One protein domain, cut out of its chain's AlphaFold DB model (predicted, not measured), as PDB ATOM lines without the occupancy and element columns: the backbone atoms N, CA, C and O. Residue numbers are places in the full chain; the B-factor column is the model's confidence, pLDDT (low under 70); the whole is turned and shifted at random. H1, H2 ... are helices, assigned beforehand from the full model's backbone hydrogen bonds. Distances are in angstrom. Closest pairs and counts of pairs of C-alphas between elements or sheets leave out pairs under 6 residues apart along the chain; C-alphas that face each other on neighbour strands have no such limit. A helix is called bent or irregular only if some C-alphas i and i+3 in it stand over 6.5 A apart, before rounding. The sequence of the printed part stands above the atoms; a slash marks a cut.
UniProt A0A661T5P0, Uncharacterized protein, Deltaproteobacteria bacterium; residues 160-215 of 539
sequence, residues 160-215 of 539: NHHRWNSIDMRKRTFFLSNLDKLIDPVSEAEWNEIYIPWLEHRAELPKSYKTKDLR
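Overview. This is residues 160 to 215 of the 539 residues of an uncharacterized protein of Deltaproteobacteria bacterium (UniProt A0A661T5P0). Three short helices, H1, H2 and H3, are set round an open frame of loops, with H1 along one side, H2 across from it and the small H3 beside H2 at the end far from H1. No helix touches another; the long loop of residues 177 to 187 leads from H1 to H2, and residues 211 to 215 fold back from H3 toward that loop. Residues 166 to 171, of which 169 to 171 belong to H1, stick out at one corner. The printed part has 56 residues with three named helices, in the order H1, H2, H3, and no named strand; its class is all helix, with 24 of the 56 residues in named elements, under half. By its radius of gyration of the C-alphas, 10.7 A, the whole is compact, and its C-alphas span 25 by 22 by 18 A, a rounded outline.

Along the chain. Residues 160 to 168 come before the first named helix. H1 is residues 169 to 176, 10.2 A from first to last C-alpha, and begins with C-alpha 169 at (33.633, -17.411, -38.165). H2 is residues 188 to 199, the longest helix with 12 residues, and measures 14.6 A; its C-alpha 188 is at (23.755, -2.744, -36.038). H2 is only just irregular: C-alphas 193 and 196 are 6.6 A apart, against about 5 A in a regular helix. H3 is residues 207 to 210, four residues, and ends with C-alpha 210 at (10.603, -14.710, -34.007).

Arrangement. H1 and H2 are apart, but only just, with their closest C-alphas 8.3 A from each other. H1 and H3 are apart. H2 and H3 are close but not clearly touching, with 2 pairs of C-alphas within 8 A. The closest C-alphas of these two helices are those of Tyr 195 and Tyr 209, 7.4 A apart, and the helix centres are 11.5 A apart. In H1 each pair of O i and N i+4 is within hydrogen-bond range; in H2 it is 5 of 8, and H3 is too short for such a pair, but its one pair of O i and N i+3 is within range.

Size, cuts and confidence. The two C-alphas farthest apart are those of Arg 170 and Lys 207, 27.6 A. The first and last printed C-alphas, those of Asn 160 and Arg 215, are 8.0 A apart. The printed part has no cut. The link from H1 to H2, 11 residues, is long, and the link from H2 to H3, 7 residues, is short. The mean pLDDT of the printed part is 74.2; residues 160 to 171 and residues 200 to 210, 23 residues, are under 70, where the model's confidence is low.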
ATOM      1  N   ASN A 160      17.715 -17.918 -37.292       60.56
ATOM      2  CA  ASN A 160      16.459 -17.378 -36.754       60.56
ATOM      3  C   ASN A 160      15.975 -18.099 -35.483       60.56
ATOM      4  O   ASN A 160      15.062 -17.610 -34.818       60.56
ATOM      5  N   HIS A 161      16.558 -19.244 -35.121       55.38
ATOM      6  CA  HIS A 161      16.001 -20.088 -34.057       55.38
ATOM      7  C   HIS A 161      17.042 -20.731 -33.124       55.38
ATOM      8  O   HIS A 161      16.679 -21.159 -32.032       55.38
ATOM      9  N   HIS A 162      18.329 -20.777 -33.494       57.38
ATOM     10  CA  HIS A 162      19.367 -21.476 -32.728       57.38
ATOM     11  C   HIS A 162      20.581 -20.601 -32.389       57.38
ATOM     12  O   HIS A 162      21.026 -19.765 -33.178       57.38
ATOM     13  N   ARG A 163      21.137 -20.826 -31.190       60.03
ATOM     14  CA  ARG A 163      22.319 -20.116 -30.679       60.03
ATOM     15  C   ARG A 163      23.563 -20.431 -31.522       60.03
ATOM     16  O   ARG A 163      23.746 -21.555 -31.991       60.03
ATOM     17  N   TRP A 164      24.445 -19.444 -31.677       56.41
ATOM     18  CA  TRP A 164      25.530 -19.429 -32.672       56.41
ATOM     19  C   TRP A 164      26.771 -20.288 -32.370       56.41
ATOM     20  O   TRP A 164      27.780 -20.179 -33.064       56.41
ATOM     21  N   ASN A 165      26.716 -21.197 -31.397       46.00
ATOM     22  CA  ASN A 165      27.888 -21.959 -30.937       46.00
ATOM     23  C   ASN A 165      28.499 -22.927 -31.975       46.00
ATOM     24  O   ASN A 165      29.455 -23.631 -31.660       46.00
ATOM     25  N   SER A 166      27.962 -22.992 -33.197       46.28
ATOM     26  CA  SER A 166      28.377 -23.916 -34.261       46.28
ATOM     27  C   SER A 166      28.597 -23.254 -35.630       46.28
ATOM     28  O   SER A 166      28.747 -23.961 -36.624       46.28
ATOM     29  N   ILE A 167      28.613 -21.918 -35.712       49.81
ATOM     30  CA  ILE A 167      28.730 -21.211 -36.997       49.81
ATOM     31  C   ILE A 167      30.183 -20.831 -37.274       49.81
ATOM     32  O   ILE A 167      30.873 -20.273 -36.421       49.81
ATOM     33  N   ASP A 168      30.611 -21.129 -38.498       58.22
ATOM     34  CA  ASP A 168      31.862 -20.689 -39.110       58.22
ATOM     35  C   ASP A 168      32.097 -19.182 -38.890       58.22
ATOM     36  O   ASP A 168      31.222 -18.353 -39.155       58.22
ATOM     37  N   MET A 169      33.291 -18.811 -38.417       57.81
ATOM     38  CA  MET A 169      33.633 -17.411 -38.165       57.81
ATOM     39  C   MET A 169      33.622 -16.556 -39.431       57.81
ATOM     40  O   MET A 169      33.239 -15.395 -39.338       57.81
ATOM     41  N   ARG A 170      33.981 -17.095 -40.604       61.06
ATOM     42  CA  ARG A 170      33.918 -16.355 -41.876       61.06
ATOM     43  C   ARG A 170      32.479 -16.045 -42.260       61.06
ATOM     44  O   ARG A 170      32.162 -14.889 -42.534       61.06
ATOM     45  N   LYS A 171      31.600 -17.049 -42.182       68.62
ATOM     46  CA  LYS A 171      30.158 -16.872 -42.403       68.62
ATOM     47  C   LYS A 171      29.564 -15.883 -41.409       68.62
ATOM     48  O   LYS A 171      28.791 -15.018 -41.798       68.62
ATOM     49  N   ARG A 172      29.978 -15.960 -40.141       72.75
ATOM     50  CA  ARG A 172      29.614 -14.990 -39.102       72.75
ATOM     51  C   ARG A 172      30.085 -13.580 -39.455       72.75
ATOM     52  O   ARG A 172      29.292 -12.653 -39.354       72.75
ATOM     53  N   THR A 173      31.339 -13.394 -39.859       77.62
ATOM     54  CA  THR A 173      31.862 -12.074 -40.232       77.62
ATOM     55  C   THR A 173      31.105 -11.506 -41.424       77.62
ATOM     56  O   THR A 173      30.633 -10.377 -41.345       77.62
ATOM     57  N   PHE A 174      30.925 -12.289 -42.492       84.62
ATOM     58  CA  PHE A 174      30.179 -11.836 -43.662       84.62
ATOM     59  C   PHE A 174      28.731 -11.484 -43.306       84.62
ATOM     60  O   PHE A 174      28.260 -10.417 -43.690       84.62
ATOM     61  N   PHE A 175      28.060 -12.324 -42.516       84.81
ATOM     62  CA  PHE A 175      26.706 -12.067 -42.036       84.81
ATOM     63  C   PHE A 175      26.613 -10.737 -41.275       84.81
ATOM     64  O   PHE A 175      25.790  -9.885 -41.602       84.81
ATOM     65  N   LEU A 176      27.492 -10.527 -40.287       82.00
ATOM     66  CA  LEU A 176      27.491  -9.325 -39.444       82.00
ATOM     67  C   LEU A 176      27.825  -8.049 -40.226       82.00
ATOM     68  O   LEU A 176      27.353  -6.975 -39.869       82.00
ATOM     69  N   SER A 177      28.616  -8.150 -41.296       88.19
ATOM     70  CA  SER A 177      28.932  -7.016 -42.171       88.19
ATOM     71  C   SER A 177      27.861  -6.723 -43.227       88.19
ATOM     72  O   SER A 177      28.018  -5.769 -43.983       88.19
ATOM     73  N   ASN A 178      26.796  -7.529 -43.307       91.00
ATOM     74  CA  ASN A 178      25.765  -7.425 -44.346       91.00
ATOM     75  C   ASN A 178      24.339  -7.539 -43.782       91.00
ATOM     76  O   ASN A 178      23.441  -8.061 -44.446       91.00
ATOM     77  N   LEU A 179      24.108  -7.040 -42.562       90.19
ATOM     78  CA  LEU A 179      22.781  -7.029 -41.929       90.19
ATOM     79  C   LEU A 179      21.739  -6.212 -42.722       90.19
ATOM     80  O   LEU A 179      20.536  -6.456 -42.611       90.19
ATOM     81  N   ASP A 180      22.195  -5.268 -43.546       93.19
ATOM     82  CA  ASP A 180      21.392  -4.474 -44.481       93.19
ATOM     83  C   ASP A 180      20.877  -5.284 -45.685       93.19
ATOM     84  O   ASP A 180      19.949  -4.844 -46.361       93.19
ATOM     85  N   LYS A 181      21.455  -6.466 -45.940       94.31
ATOM     86  CA  LYS A 181      21.167  -7.337 -47.096       94.31
ATOM     87  C   LYS A 181      20.384  -8.596 -46.714       94.31
ATOM     88  O   LYS A 181      20.374  -9.579 -47.459       94.31
ATOM     89  N   LEU A 182      19.753  -8.598 -45.544       92.19
ATOM     90  CA  LEU A 182      18.844  -9.662 -45.114       92.19
ATOM     91  C   LEU A 182      17.445  -9.456 -45.715       92.19
ATOM     92  O   LEU A 182      17.132  -8.379 -46.223       92.19
ATOM     93  N   ILE A 183      16.602 -10.490 -45.678       91.56
ATOM     94  CA  ILE A 183      15.198 -10.402 -46.112       91.56
ATOM     95  C   ILE A 183      14.459  -9.350 -45.282       91.56
ATOM     96  O   ILE A 183      13.807  -8.487 -45.868       91.56
ATOM     97  N   ASP A 184      14.627  -9.389 -43.958       90.56
ATOM     98  CA  ASP A 184      14.186  -8.337 -43.042       90.56
ATOM     99  C   ASP A 184      15.414  -7.685 -42.379       90.56
ATOM    100  O   ASP A 184      15.902  -8.189 -41.360       90.56
ATOM    101  N   PRO A 185      15.940  -6.577 -42.938       90.88
ATOM    102  CA  PRO A 185      17.144  -5.931 -42.433       90.88
ATOM    103  C   PRO A 185      17.087  -5.557 -40.947       90.88
ATOM    104  O   PRO A 185      16.050  -5.173 -40.385       90.88
ATOM    105  N   VAL A 186      18.251  -5.632 -40.305       85.56
ATOM    106  CA  VAL A 186      18.448  -5.312 -38.886       85.56
ATOM    107  C   VAL A 186      19.541  -4.256 -38.782       85.56
ATOM    108  O   VAL A 186      20.592  -4.380 -39.405       85.56
ATOM    109  N   SER A 187      19.303  -3.194 -38.010       87.62
ATOM    110  CA  SER A 187      20.360  -2.204 -37.760       87.62
ATOM    111  C   SER A 187      21.440  -2.786 -36.844       87.62
ATOM    112  O   SER A 187      21.152  -3.642 -36.014       87.62
ATOM    113  N   GLU A 188      22.676  -2.296 -36.931       85.25
ATOM    114  CA  GLU A 188      23.755  -2.744 -36.038       85.25
ATOM    115  C   GLU A 188      23.412  -2.520 -34.552       85.25
ATOM    116  O   GLU A 188      23.686  -3.374 -33.710       85.25
ATOM    117  N   ALA A 189      22.750  -1.403 -34.233       86.94
ATOM    118  CA  ALA A 189      22.273  -1.115 -32.881       86.94
ATOM    119  C   ALA A 189      21.255  -2.164 -32.410       86.94
ATOM    120  O   ALA A 189      21.421  -2.750 -31.343       86.94
ATOM    121  N   GLU A 190      20.251  -2.458 -33.242       84.44
ATOM    122  CA  GLU A 190      19.248  -3.487 -32.958       84.44
ATOM    123  C   GLU A 190      19.899  -4.871 -32.807       84.44
ATOM    124  O   GLU A 190      19.573  -5.610 -31.881       84.44
ATOM    125  N   TRP A 191      20.864  -5.212 -33.666       83.12
ATOM    126  CA  TRP A 191      21.610  -6.466 -33.591       83.12
ATOM    127  C   TRP A 191      22.349  -6.620 -32.256       83.12
ATOM    128  O   TRP A 191      22.226  -7.646 -31.580       83.12
ATOM    129  N   ASN A 192      23.086  -5.586 -31.855       82.81
ATOM    130  CA  ASN A 192      23.884  -5.596 -30.632       82.81
ATOM    131  C   ASN A 192      23.029  -5.602 -29.359       82.81
ATOM    132  O   ASN A 192      23.420  -6.226 -28.375       82.81
ATOM    133  N   GLU A 193      21.876  -4.935 -29.365       82.94
ATOM    134  CA  GLU A 193      20.994  -4.851 -28.197       82.94
ATOM    135  C   GLU A 193      20.101  -6.090 -28.045       82.94
ATOM    136  O   GLU A 193      19.907  -6.584 -26.936       82.94
ATOM    137  N   ILE A 194      19.571  -6.613 -29.152       77.44
ATOM    138  CA  ILE A 194      18.547  -7.666 -29.134       77.44
ATOM    139  C   ILE A 194      19.168  -9.046 -29.383       77.44
ATOM    140  O   ILE A 194      18.882  -9.999 -28.658       77.44
ATOM    141  N   TYR A 195      20.027  -9.182 -30.393       76.19
ATOM    142  CA  TYR A 195      20.444 -10.491 -30.910       76.19
ATOM    143  C   TYR A 195      21.703 -11.010 -30.201       76.19
ATOM    144  O   TYR A 195      21.734 -12.167 -29.773       76.19
ATOM    145  N   ILE A 196      22.723 -10.166 -30.008       76.38
ATOM    146  CA  ILE A 196      23.991 -10.561 -29.364       76.38
ATOM    147  C   ILE A 196      23.808 -11.113 -27.939       76.38
ATOM    148  O   ILE A 196      24.371 -12.176 -27.662       76.38
ATOM    149  N   PRO A 197      23.019 -10.492 -27.035       76.06
ATOM    150  CA  PRO A 197      22.865 -11.013 -25.679       76.06
ATOM    151  C   PRO A 197      22.297 -12.431 -25.659       76.06
ATOM    152  O   PRO A 197      22.761 -13.264 -24.886       76.06
ATOM    153  N   TRP A 198      21.350 -12.748 -26.542       72.06
ATOM    154  CA  TRP A 198      20.828 -14.108 -26.659       72.06
ATOM    155  C   TRP A 198      21.864 -15.088 -27.228       72.06
ATOM    156  O   TRP A 198      22.039 -16.191 -26.697       72.06
ATOM    157  N   LEU A 199      22.577 -14.683 -28.283       70.31
ATOM    158  CA  LEU A 199      23.592 -15.509 -28.939       70.31
ATOM    159  C   LEU A 199      24.754 -15.881 -28.020       70.31
ATOM    160  O   LEU A 199      25.289 -16.981 -28.132       70.31
ATOM    161  N   GLU A 200      25.115 -14.992 -27.099       69.56
ATOM    162  CA  GLU A 200      26.209 -15.186 -26.147       69.56
ATOM    163  C   GLU A 200      25.754 -15.744 -24.789       69.56
ATOM    164  O   GLU A 200      26.509 -15.687 -23.821       69.56
ATOM    165  N   HIS A 201      24.535 -16.291 -24.699       67.00
ATOM    166  CA  HIS A 201      23.958 -16.837 -23.461       67.00
ATOM    167  C   HIS A 201      23.789 -15.823 -22.322       67.00
ATOM    168  O   HIS A 201      23.774 -16.197 -21.150       67.00
ATOM    169  N   ARG A 202      23.649 -14.539 -22.645       61.06
ATOM    170  CA  ARG A 202      23.436 -13.466 -21.667       61.06
ATOM    171  C   ARG A 202      21.956 -13.114 -21.465       61.06
ATOM    172  O   ARG A 202      21.654 -12.394 -20.522       61.06
ATOM    173  N   ALA A 203      21.050 -13.590 -22.328       66.75
ATOM    174  CA  ALA A 203      19.615 -13.289 -22.269       66.75
ATOM    175  C   ALA A 203      18.719 -14.389 -22.882       66.75
ATOM    176  O   ALA A 203      19.180 -15.253 -23.636       66.75
ATOM    177  N   GLU A 204      17.417 -14.333 -22.575       68.88
ATOM    178  CA  GLU A 204      16.367 -15.113 -23.249       68.88
ATOM    179  C   GLU A 204      16.171 -14.669 -24.705       68.88
ATOM    180  O   GLU A 204      16.526 -13.552 -25.078       68.88
ATOM    181  N   LEU A 205      15.594 -15.550 -25.535       65.56
ATOM    182  CA  LEU A 205      15.277 -15.243 -26.932       65.56
ATOM    183  C   LEU A 205      14.240 -14.108 -26.988       65.56
ATOM    184  O   LEU A 205      13.100 -14.315 -26.557       65.56
ATOM    185  N   PRO A 206      14.568 -12.935 -27.552       64.81
ATOM    186  CA  PRO A 206      13.613 -11.839 -27.637       64.81
ATOM    187  C   PRO A 206      12.397 -12.234 -28.476       64.81
ATOM    188  O   PRO A 206      12.525 -12.896 -29.505       64.81
ATOM    189  N   LYS A 207      11.196 -11.787 -28.094       67.00
ATOM    190  CA  LYS A 207       9.976 -12.069 -28.879       67.00
ATOM    191  C   LYS A 207      10.070 -11.538 -30.319       67.00
ATOM    192  O   LYS A 207       9.557 -12.182 -31.229       67.00
ATOM    193  N   SER A 208      10.775 -10.423 -30.526       60.97
ATOM    194  CA  SER A 208      11.089  -9.843 -31.843       60.97
ATOM    195  C   SER A 208      11.985 -10.734 -32.711       60.97
ATOM    196  O   SER A 208      11.934 -10.655 -33.936       60.97
ATOM    197  N   TYR A 209      12.757 -11.637 -32.103       62.53
ATOM    198  CA  TYR A 209      13.604 -12.589 -32.823       62.53
ATOM    199  C   TYR A 209      12.770 -13.555 -33.677       62.53
ATOM    200  O   TYR A 209      13.210 -14.006 -34.727       62.53
ATOM    201  N   LYS A 210      11.529 -13.847 -33.258       62.28
ATOM    202  CA  LYS A 210      10.603 -14.710 -34.007       62.28
ATOM    203  C   LYS A 210       9.855 -13.980 -35.131       62.28
ATOM    204  O   LYS A 210       9.127 -14.636 -35.869       62.28
ATOM    205  N   THR A 211       9.992 -12.655 -35.247       70.38
ATOM    206  CA  THR A 211       9.220 -11.850 -36.212       70.38
ATOM    207  C   THR A 211      10.011 -11.409 -37.437       70.38
ATOM    208  O   THR A 211       9.382 -11.041 -38.423       70.38
ATOM    209  N   LYS A 212      11.351 -11.428 -37.388       80.00
ATOM    210  CA  LYS A 212      12.207 -11.060 -38.525       80.00
ATOM    211  C   LYS A 212      12.803 -12.283 -39.208       80.00
ATOM    212  O   LYS A 212      13.170 -13.264 -38.563       80.00
ATOM    213  N   ASP A 213      12.945 -12.186 -40.517       84.44
ATOM    214  CA  ASP A 213      13.612 -13.161 -41.355       84.44
ATOM    215  C   ASP A 213      15.063 -12.758 -41.636       84.44
ATOM    216  O   ASP A 213      15.352 -11.947 -42.518       84.44
ATOM    217  N   LEU A 214      15.997 -13.353 -40.892       84.94
ATOM    218  CA  LEU A 214      17.419 -13.021 -40.984       84.94
ATOM    219  C   LEU A 214      18.155 -13.782 -42.097       84.94
ATOM    220  O   LEU A 214      19.380 -13.848 -42.094       84.94
ATOM    221  N   ARG A 215      17.441 -14.412 -43.031       87.94
ATOM    222  CA  ARG A 215      18.065 -15.027 -44.210       87.94
ATOM    223  C   ARG A 215      18.563 -13.953 -45.173       87.94
ATOM    224  O   ARG A 215      18.047 -12.838 -45.177       87.94
TER     225      ARG A 215